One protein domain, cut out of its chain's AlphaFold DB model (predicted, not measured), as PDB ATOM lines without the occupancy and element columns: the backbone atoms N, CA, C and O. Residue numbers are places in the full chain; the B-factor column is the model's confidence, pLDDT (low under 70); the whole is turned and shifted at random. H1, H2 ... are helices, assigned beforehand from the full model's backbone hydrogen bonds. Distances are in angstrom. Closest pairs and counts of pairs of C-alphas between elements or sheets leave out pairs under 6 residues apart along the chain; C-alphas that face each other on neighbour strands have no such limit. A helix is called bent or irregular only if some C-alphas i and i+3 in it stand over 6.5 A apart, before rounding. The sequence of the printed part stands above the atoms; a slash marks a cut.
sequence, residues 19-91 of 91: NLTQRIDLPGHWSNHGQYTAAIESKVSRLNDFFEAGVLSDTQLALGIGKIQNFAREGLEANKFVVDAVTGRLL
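AT A GLANCE: This is residues 19 to 91 of the 91 residues of an uncharacterized protein of Pseudomonas putida S11 (UniProt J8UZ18). The domain is a long helical hairpin, H2 and H3 side by side, with a loose end made of the short helix H1 and the last stretch, residues 78 to 91. This loose end lies beyond the hairpin's open end, opposite the turn between H2 and H3, and H1 has no contact with either long helix. The printed part has 73 residues with three named helices, H1, H2 and H3 in that order along the chain, and no named strand; its class is all helix. The whole is loose, with a radius of gyration of the C-alphas of 15.0 A, and its outline is a rod spanning 47 by 19 by 15 A.

HOW THE PARTS SIT: H2, residues 33 to 52, and H3, residues 58 to 77, touch, with 11 pairs of C-alphas within 8 A. Their closest C-alphas are those of Phe 51 and Leu 61, 6.7 A apart. Their lines stand at a shallow tilt of 15 degrees and they run opposite ways, with their centres 11.0 A apart. A tight link of 5 residues joins them, and they form a helical hairpin. H1, residues 19 to 24, is apart from H2 and apart from H3. A short link of 8 residues joins H1 to H2. Residues 83 to 84 pair with residues 89 to 90 as antiparallel strands do, in stretches too short to be named. In H1 and H3 every O i to N i+4 pair is within hydrogen-bond range, and in H2 15 of 16 are.

IN THESE COORDINATES: H2 measures 26.7 A from its first to its last C-alpha, from His 33 at (35.398, 30.131, 10.805) to Glu 52 at (20.146, 50.597, 18.788). H3 measures 28.8 A, from Asp 58 to Glu 77, whose C-alpha is at (35.375, 34.770, -4.006). H1 has 6 residues and begins with C-alpha 19 at (38.132, 17.656, -3.931). No helix is bent or irregular.

THE WHOLE: The two C-alphas farthest apart are those of Asn 19 and Gly 54, at 47.2 A. The first and last printed C-alphas, of Asn 19 and Leu 91, are 17.9 A apart, and Leu 91 is the chain's last residue. The printed part has no cut, and neither link between helices is long. Residues 78 to 91 are a stretch of 14 residues with no named element, their C-alphas 9 to 23 A from the mean of the C-alphas. The mean pLDDT of the printed part is 76.9. Confidence is low, under 70, in residues 19 to 35, residue 79 and residues 81 to 91.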
ATOM      1  N   ASN A  19      37.961  17.871  -2.493       64.88
ATOM      2  CA  ASN A  19      38.132  17.656  -3.931       64.88
ATOM      3  C   ASN A  19      37.394  18.733  -4.741       64.88
ATOM      4  O   ASN A  19      37.924  19.228  -5.728       64.88
ATOM      5  N   LEU A  20      36.197  19.131  -4.299       64.69
ATOM      6  CA  LEU A  20      35.430  20.187  -4.949       64.69
ATOM      7  C   LEU A  20      36.065  21.569  -4.721       64.69
ATOM      8  O   LEU A  20      36.244  22.292  -5.692       64.69
ATOM      9  N   THR A  21      36.498  21.884  -3.493       62.12
ATOM     10  CA  THR A  21      37.276  23.094  -3.145       62.12
ATOM     11  C   THR A  21      38.480  23.286  -4.075       62.12
ATOM     12  O   THR A  21      38.645  24.351  -4.656       62.12
ATOM     13  N   GLN A  22      39.280  22.235  -4.292       63.28
ATOM     14  CA  GLN A  22      40.470  22.279  -5.156       63.28
ATOM     15  C   GLN A  22      40.160  22.461  -6.651       63.28
ATOM     16  O   GLN A  22      41.045  22.842  -7.408       63.28
ATOM     17  N   ARG A  23      38.932  22.161  -7.095       65.75
ATOM     18  CA  ARG A  23      38.528  22.264  -8.508       65.75
ATOM     19  C   ARG A  23      37.931  23.614  -8.878       65.75
ATOM     20  O   ARG A  23      37.994  23.977 -10.047       65.75
ATOM     21  N   ILE A  24      37.299  24.300  -7.926       66.44
ATOM     22  CA  ILE A  24      36.521  25.521  -8.190       66.44
ATOM     23  C   ILE A  24      37.135  26.778  -7.570       66.44
ATOM     24  O   ILE A  24      36.523  27.835  -7.651       66.44
ATOM     25  N   ASP A  25      38.310  26.648  -6.948       64.25
ATOM     26  CA  ASP A  25      39.055  27.746  -6.316       64.25
ATOM     27  C   ASP A  25      38.232  28.543  -5.281       64.25
ATOM     28  O   ASP A  25      38.432  29.736  -5.079       64.25
ATOM     29  N   LEU A  26      37.280  27.866  -4.618       62.69
ATOM     30  CA  LEU A  26      36.496  28.415  -3.508       62.69
ATOM     31  C   LEU A  26      36.828  27.681  -2.210       62.69
ATOM     32  O   LEU A  26      36.889  26.445  -2.218       62.69
ATOM     33  N   PRO A  27      36.949  28.397  -1.076       58.06
ATOM     34  CA  PRO A  27      37.207  27.783   0.219       58.06
ATOM     35  C   PRO A  27      36.070  26.843   0.646       58.06
ATOM     36  O   PRO A  27      34.894  27.077   0.369       58.06
ATOM     37  N   GLY A  28      36.408  25.751   1.337       58.84
ATOM     38  CA  GLY A  28      35.415  24.808   1.865       58.84
ATOM     39  C   GLY A  28      34.643  25.357   3.073       58.84
ATOM     40  O   GLY A  28      35.167  26.176   3.829       58.84
ATOM     41  N   HIS A  29      33.429  24.843   3.308       59.34
ATOM     42  CA  HIS A  29      32.538  25.277   4.405       59.34
ATOM     43  C   HIS A  29      33.162  25.177   5.819       59.34
ATOM     44  O   HIS A  29      32.724  25.854   6.740       59.34
ATOM     45  N   TRP A  30      34.193  24.349   6.009       49.31
ATOM     46  CA  TRP A  30      34.737  23.976   7.330       49.31
ATOM     47  C   TRP A  30      36.022  24.708   7.698       49.31
ATOM     48  O   TRP A  30      36.800  24.244   8.533       49.31
ATOM     49  N   SER A  31      36.323  25.775   6.980       50.94
ATOM     50  CA  SER A  31      37.645  26.353   6.985       50.94
ATOM     51  C   SER A  31      37.650  27.737   7.619       50.94
ATOM     52  O   SER A  31      36.634  28.416   7.533       50.94
ATOM     53  N   ASN A  32      38.723  28.069   8.359       57.38
ATOM     54  CA  ASN A  32      38.760  29.007   9.492       57.38
ATOM     55  C   ASN A  32      37.535  29.920   9.625       57.38
ATOM     56  O   ASN A  32      37.487  31.056   9.149       57.38
ATOM     57  N   HIS A  33      36.570  29.398  10.375       63.06
ATOM     58  CA  HIS A  33      35.398  30.131  10.805       63.06
ATOM     59  C   HIS A  33      35.799  31.324  11.684       63.06
ATOM     60  O   HIS A  33      35.140  32.340  11.634       63.06
ATOM     61  N   GLY A  34      36.897  31.266  12.444       64.12
ATOM     62  CA  GLY A  34      37.278  32.292  13.418       64.12
ATOM     63  C   GLY A  34      37.571  33.665  12.810       64.12
ATOM     64  O   GLY A  34      36.967  34.647  13.228       64.12
ATOM     65  N   GLN A  35      38.457  33.762  11.812       69.06
ATOM     66  CA  GLN A  35      38.772  35.054  11.176       69.06
ATOM     67  C   GLN A  35      37.599  35.594  10.357       69.06
ATOM     68  O   GLN A  35      37.285  36.784  10.420       69.06
ATOM     69  N   TYR A  36      36.941  34.710   9.605       72.69
ATOM     70  CA  TYR A  36      35.754  35.048   8.834       72.69
ATOM     71  C   TYR A  36      34.627  35.543   9.751       72.69
ATOM     72  O   TYR A  36      34.129  36.655   9.580       72.69
ATOM     73  N   THR A  37      34.277  34.762  10.776       75.25
ATOM     74  CA  THR A  37      33.268  35.108  11.780       75.25
ATOM     75  C   THR A  37      33.638  36.390  12.492       75.25
ATOM     76  O   THR A  37      32.801  37.274  12.506       75.25
ATOM     77  N   ALA A  38      34.870  36.567  12.973       80.19
ATOM     78  CA  ALA A  38      35.268  37.801  13.648       80.19
ATOM     79  C   ALA A  38      35.114  39.041  12.745       80.19
ATOM     80  O   ALA A  38      34.655  40.094  13.191       80.19
ATOM     81  N   ALA A  39      35.455  38.924  11.455       83.00
ATOM     82  CA  ALA A  39      35.308  40.018  10.499       83.00
ATOM     83  C   ALA A  39      33.838  40.361  10.205       83.00
ATOM     84  O   ALA A  39      33.507  41.540  10.044       83.00
ATOM     85  N   ILE A  40      32.963  39.357  10.116       84.50
ATOM     86  CA  ILE A  40      31.523  39.562   9.911       84.50
ATOM     87  C   ILE A  40      30.858  40.060  11.195       84.50
ATOM     88  O   ILE A  40      30.137  41.054  11.150       84.50
ATOM     89  N   GLU A  41      31.155  39.442  12.333       86.12
ATOM     90  CA  GLU A  41      30.659  39.799  13.662       86.12
ATOM     91  C   GLU A  41      30.979  41.256  13.984       86.12
ATOM     92  O   GLU A  41      30.065  42.025  14.247       86.12
ATOM     93  N   SER A  42      32.227  41.698  13.801       90.81
ATOM     94  CA  SER A  42      32.604  43.103  14.006       90.81
ATOM     95  C   SER A  42      31.757  44.084  13.178       90.81
ATOM     96  O   SER A  42      31.394  45.162  13.655       90.81
ATOM     97  N   LYS A  43      31.410  43.725  11.934       92.19
ATOM     98  CA  LYS A  43      30.572  44.565  11.065       92.19
ATOM     99  C   LYS A  43      29.111  44.559  11.497       92.19
ATOM    100  O   LYS A  43      28.482  45.615  11.463       92.19
ATOM    101  N   VAL A  44      28.585  43.394  11.871       92.44
ATOM    102  CA  VAL A  44      27.203  43.236  12.335       92.44
ATOM    103  C   VAL A  44      27.013  43.949  13.669       92.44
ATOM    104  O   VAL A  44      26.085  44.742  13.770       92.44
ATOM    105  N   SER A  45      27.917  43.763  14.638       93.44
ATOM    106  CA  SER A  45      27.882  44.455  15.932       93.44
ATOM    107  C   SER A  45      27.881  45.964  15.739       93.44
ATOM    108  O   SER A  45      26.975  46.634  16.212       93.44
ATOM    109  N   ARG A  46      28.793  46.503  14.921       95.75
ATOM    110  CA  ARG A  46      28.821  47.945  14.644       95.75
ATOM    111  C   ARG A  46      27.538  48.456  13.982       95.75
ATOM    112  O   ARG A  46      27.118  49.580  14.246       95.75
ATOM    113  N   LEU A  47      26.948  47.681  13.072       95.50
ATOM    114  CA  LEU A  47      25.683  48.053  12.436       95.50
ATOM    115  C   LEU A  47      24.534  48.038  13.453       95.50
ATOM    116  O   LEU A  47      23.703  48.944  13.431       95.50
ATOM    117  N   ASN A  48      24.523  47.045  14.343       94.12
ATOM    118  CA  ASN A  48      23.561  46.933  15.430       94.12
ATOM    119  C   ASN A  48      23.694  48.097  16.418       94.12
ATOM    120  O   ASN A  48      22.690  48.726  16.718       94.12
ATOM    121  N   ASP A  49      24.912  48.470  16.820       97.19
ATOM    122  CA  ASP A  49      25.156  49.602  17.727       97.19
ATOM    123  C   ASP A  49      24.555  50.906  17.176       97.19
ATOM    124  O   ASP A  49      23.921  51.676  17.898       97.19
ATOM    125  N   PHE A  50      24.708  51.158  15.871       96.38
ATOM    126  CA  PHE A  50      24.103  52.327  15.230       96.38
ATOM    127  C   PHE A  50      22.578  52.240  15.133       96.38
ATOM    128  O   PHE A  50      21.902  53.268  15.190       96.38
ATOM    129  N   PHE A  51      22.030  51.040  14.965       95.31
ATOM    130  CA  PHE A  51      20.588  50.836  14.958       95.31
ATOM    131  C   PHE A  51      19.984  51.040  16.355       95.31
ATOM    132  O   PHE A  51      19.044  51.817  16.497       95.31
ATOM    133  N   GLU A  52      20.574  50.444  17.391       96.00
ATOM    134  CA  GLU A  52      20.146  50.597  18.788       96.00
ATOM    135  C   GLU A  52      20.267  52.043  19.280       96.00
ATOM    136  O   GLU A  52      19.415  52.520  20.029       96.00
ATOM    137  N   ALA A  53      21.268  52.784  18.799       97.19
ATOM    138  CA  ALA A  53      21.405  54.215  19.060       97.19
ATOM    139  C   ALA A  53      20.378  55.094  18.306       97.19
ATOM    140  O   ALA A  53      20.422  56.319  18.423       97.19
ATOM    141  N   GLY A  54      19.483  54.506  17.502       96.50
ATOM    142  CA  GLY A  54      18.479  55.226  16.710       96.50
ATOM    143  C   GLY A  54      19.058  56.021  15.534       96.50
ATOM    144  O   GLY A  54      18.376  56.872  14.967       96.50
ATOM    145  N   VAL A  55      20.319  55.769  15.164       97.69
ATOM    146  CA  VAL A  55      21.010  56.460  14.062       97.69
ATOM    147  C   VAL A  55      20.571  55.906  12.703       97.69
ATOM    148  O   VAL A  55      20.622  56.615  11.696       97.69
ATOM    149  N   LEU A  56      20.137  54.642  12.660       96.56
ATOM    150  CA  LEU A  56      19.670  53.966  11.451       96.56
ATOM    151  C   LEU A  56      18.173  53.667  11.544       96.56
ATOM    152  O   LEU A  56      17.694  53.156  12.548       96.56
ATOM    153  N   SER A  57      17.453  53.914  10.455       96.50
ATOM    154  CA  SER A  57      16.107  53.373  10.241       96.50
ATOM    155  C   SER A  57      16.152  51.892   9.854       96.50
ATOM    156  O   SER A  57      17.167  51.411   9.343       96.50
ATOM    157  N   ASP A  58      15.024  51.192   9.976       93.25
ATOM    158  CA  ASP A  58      14.871  49.789   9.557       93.25
ATOM    159  C   ASP A  58      15.330  49.548   8.110       93.25
ATOM    160  O   ASP A  58      15.997  48.558   7.804       93.25
ATOM    161  N   THR A  59      15.036  50.486   7.206       94.19
ATOM    162  CA  THR A  59      15.486  50.415   5.809       94.19
ATOM    163  C   THR A  59      17.008  50.506   5.707       94.19
ATOM    164  O   THR A  59      17.628  49.767   4.943       94.19
ATOM    165  N   GLN A  60      17.640  51.395   6.479       95.62
ATOM    166  CA  GLN A  60      19.098  51.532   6.491       95.62
ATOM    167  C   GLN A  60      19.776  50.320   7.136       95.62
ATOM    168  O   GLN A  60      20.822  49.896   6.646       95.62
ATOM    169  N   LEU A  61      19.161  49.730   8.164       92.75
ATOM    170  CA  LEU A  61      19.587  48.461   8.745       92.75
ATOM    171  C   LEU A  61      19.548  47.345   7.694       92.75
ATOM    172  O   LEU A  61      20.565  46.694   7.457       92.75
ATOM    173  N   ALA A  62      18.422  47.169   6.997       89.44
ATOM    174  CA  ALA A  62      18.271  46.145   5.961       89.44
ATOM    175  C   ALA A  62      19.298  46.303   4.823       89.44
ATOM    176  O   ALA A  62      19.942  45.332   4.416       89.44
ATOM    177  N   LEU A  63      19.512  47.535   4.346       92.25
ATOM    178  CA  LEU A  63      20.544  47.835   3.348       92.25
ATOM    179  C   LEU A  63      21.959  47.576   3.885       92.25
ATOM    180  O   LEU A  63      22.822  47.098   3.146       92.25
ATOM    181  N   GLY A  64      22.211  47.884   5.158       91.94
ATOM    182  CA  GLY A  64      23.474  47.605   5.839       91.94
ATOM    183  C   GLY A  64      23.780  46.109   5.904       91.94
ATOM    184  O   GLY A  64      24.879  45.698   5.536       91.94
ATOM    185  N   ILE A  65      22.791  45.291   6.270       88.88
ATOM    186  CA  ILE A  65      22.909  43.828   6.274       88.88
ATOM    187  C   ILE A  65      23.229  43.306   4.869       88.88
ATOM    188  O   ILE A  65      24.172  42.531   4.711       88.88
ATOM    189  N   GLY A  66      22.531  43.791   3.836       84.25
ATOM    190  CA  GLY A  66      22.821  43.413   2.448       84.25
ATOM    191  C   GLY A  66      24.257  43.745   2.018       84.25
ATOM    192  O   GLY A  66      24.916  42.945   1.354       84.25
ATOM    193  N   LYS A  67      24.801  44.891   2.452       89.56
ATOM    194  CA  LYS A  67      26.211  45.251   2.205       89.56
ATOM    195  C   LYS A  67      27.190  44.319   2.917       89.56
ATOM    196  O   LYS A  67      28.214  43.971   2.333       89.56
ATOM    197  N   ILE A  68      26.894  43.910   4.153       87.06
ATOM    198  CA  ILE A  68      27.725  42.949   4.896       87.06
ATOM    199  C   ILE A  68      27.720  41.594   4.188       87.06
ATOM    200  O   ILE A  68      28.787  41.021   3.994       87.06
ATOM    201  N   GLN A  69      26.558  41.118   3.735       80.50
ATOM    202  CA  GLN A  69      26.440  39.873   2.969       80.50
ATOM    203  C   GLN A  69      27.238  39.926   1.658       80.50
ATOM    204  O   GLN A  69      27.977  38.992   1.358       80.50
ATOM    205  N   ASN A  70      27.169  41.038   0.916       82.38
ATOM    206  CA  ASN A  70      27.967  41.219  -0.302       82.38
ATOM    207  C   ASN A  70      29.474  41.219  -0.011       82.38
ATOM    208  O   ASN A  70      30.211  40.504  -0.681       82.38
ATOM    209  N   PHE A  71      29.922  41.945   1.019       84.88
ATOM    210  CA  PHE A  71      31.321  41.916   1.462       84.88
ATOM    211  C   PHE A  71      31.773  40.495   1.804       84.88
ATOM    212  O   PHE A  71      32.886  40.089   1.476       84.88
ATOM    213  N   ALA A  72      30.908  39.747   2.486       78.81
ATOM    214  CA  ALA A  72      31.181  38.388   2.901       78.81
ATOM    215  C   ALA A  72      31.361  37.464   1.690       78.81
ATOM    216  O   ALA A  72      32.310  36.684   1.657       78.81
ATOM    217  N   ARG A  73      30.490  37.599   0.681       76.19
ATOM    218  CA  ARG A  73      30.597  36.889  -0.596       76.19
ATOM    219  C   ARG A  73      31.876  37.248  -1.347       76.19
ATOM    220  O   ARG A  73      32.660  36.360  -1.655       76.19
ATOM    221  N   GLU A  74      32.106  38.536  -1.584       80.25
ATOM    222  CA  GLU A  74      33.270  39.022  -2.334       80.25
ATOM    223  C   GLU A  74      34.584  38.623  -1.653       80.25
ATOM    224  O   GLU A  74      35.544  38.253  -2.317       80.25
ATOM    225  N   GLY A  75      34.639  38.654  -0.318       77.31
ATOM    226  CA  GLY A  75      35.819  38.225   0.431       77.31
ATOM    227  C   GLY A  75      36.135  36.734   0.270       77.31
ATOM    228  O   GLY A  75      37.310  36.369   0.276       77.31
ATOM    229  N   LEU A  76      35.110  35.891   0.111       74.00
ATOM    230  CA  LEU A  76      35.270  34.461  -0.157       74.00
ATOM    231  C   LEU A  76      35.687  34.209  -1.612       74.00
ATOM    232  O   LEU A  76      36.617  33.448  -1.842       74.00
ATOM    233  N   GLU A  77      35.047  34.877  -2.573       73.69
ATOM    234  CA  GLU A  77      35.375  34.770  -4.006       73.69
ATOM    235  C   GLU A  77      36.779  35.303  -4.328       73.69
ATOM    236  O   GLU A  77      37.466  34.769  -5.192       73.69
ATOM    237  N   ALA A  78      37.229  36.343  -3.624       73.25
ATOM    238  CA  ALA A  78      38.534  36.964  -3.835       73.25
ATOM    239  C   ALA A  78      39.665  36.342  -2.994       73.25
ATOM    240  O   ALA A  78      40.747  36.927  -2.931       73.25
ATOM    241  N   ASN A  79      39.428  35.217  -2.303       69.38
ATOM    242  CA  ASN A  79      40.403  34.580  -1.402       69.38
ATOM    243  C   ASN A  79      41.026  35.561  -0.382       69.38
ATOM    244  O   ASN A  79      42.199  35.475  -0.023       69.38
ATOM    245  N   LYS A  80      40.233  36.534   0.090       70.00
ATOM    246  CA  LYS A  80      40.687  37.579   1.021       70.00
ATOM    247  C   LYS A  80      40.981  37.029   2.419       70.00
ATOM    248  O   LYS A  80      41.709  37.648   3.192       70.00
ATOM    249  N   PHE A  81      40.390  35.887   2.740       68.94
ATOM    250  CA  PHE A  81      40.680  35.116   3.937       68.94
ATOM    251  C   PHE A  81      41.776  34.113   3.580       68.94
ATOM    252  O   PHE A  81      41.664  33.419   2.572       68.94
ATOM    253  N   VAL A  82      42.859  34.094   4.361       62.47
ATOM    254  CA  VAL A  82      44.053  33.291   4.065       62.47
ATOM    255  C   VAL A  82      43.640  31.831   3.923       62.47
ATOM    256  O   VAL A  82      42.926  31.351   4.785       62.47
ATOM    257  N   VAL A  83      44.074  31.127   2.874       60.94
ATOM    258  CA  VAL A  83      43.786  29.697   2.664       60.94
ATOM    259  C   VAL A  83      45.076  28.888   2.813       60.94
ATOM    260  O   VAL A  83      46.089  29.188   2.187       60.94
ATOM    261  N   ASP A  84      45.048  27.839   3.625       58.62
ATOM    262  CA  ASP A  84      46.035  26.771   3.663       58.62
ATOM    263  C   ASP A  84      46.073  26.062   2.303       58.62
ATOM    264  O   ASP A  84      45.141  25.352   1.906       58.62
ATOM    265  N   ALA A  85      47.185  26.242   1.595       60.94
ATOM    266  CA  ALA A  85      47.380  25.738   0.239       60.94
ATOM    267  C   ALA A  85      47.372  24.196   0.131       60.94
ATOM    268  O   ALA A  85      47.186  23.654  -0.956       60.94
ATOM    269  N   VAL A  86      47.557  23.466   1.237       59.94
ATOM    270  CA  VAL A  86      47.650  21.992   1.261       59.94
ATOM    271  C   VAL A  86      46.276  21.348   1.468       59.94
ATOM    272  O   VAL A  86      45.954  20.272   0.942       59.94
ATOM    273  N   THR A  87      45.439  21.997   2.267       54.59
ATOM    274  CA  THR A  87      44.140  21.492   2.700       54.59
ATOM    275  C   THR A  87      42.972  22.193   2.019       54.59
ATOM    276  O   THR A  87      41.886  21.614   2.003       54.59
ATOM    277  N   GLY A  88      43.189  23.364   1.409       53.44
ATOM    278  CA  GLY A  88      42.130  24.207   0.845       53.44
ATOM    279  C   GLY A  88      41.255  24.841   1.929       53.44
ATOM    280  O   GLY A  88      40.097  25.181   1.683       53.44
ATOM    281  N   ARG A  89      41.777  24.921   3.157       53.72
ATOM    282  CA  ARG A  89      41.069  25.474   4.307       53.72
ATOM    283  C   ARG A  89      41.447  26.941   4.486       53.72
ATOM    284  O   ARG A  89      42.629  27.204   4.520       53.72
ATOM    285  N   LEU A  90      40.516  27.874   4.698       58.75
ATOM    286  CA  LEU A  90      40.832  29.131   5.377       58.75
ATOM    287  C   LEU A  90      41.659  28.874   6.669       58.75
ATOM    288  O   LEU A  90      41.385  27.902   7.388       58.75
ATOM    289  N   LEU A  91      42.669  29.713   6.914       54.81
ATOM    290  CA  LEU A  91      43.626  29.745   8.031       54.81
ATOM    291  C   LEU A  91      43.203  30.733   9.103       54.81
ATOM    292  O   LEU A  91      42.600  31.774   8.768       54.81
TER     293      LEU A  91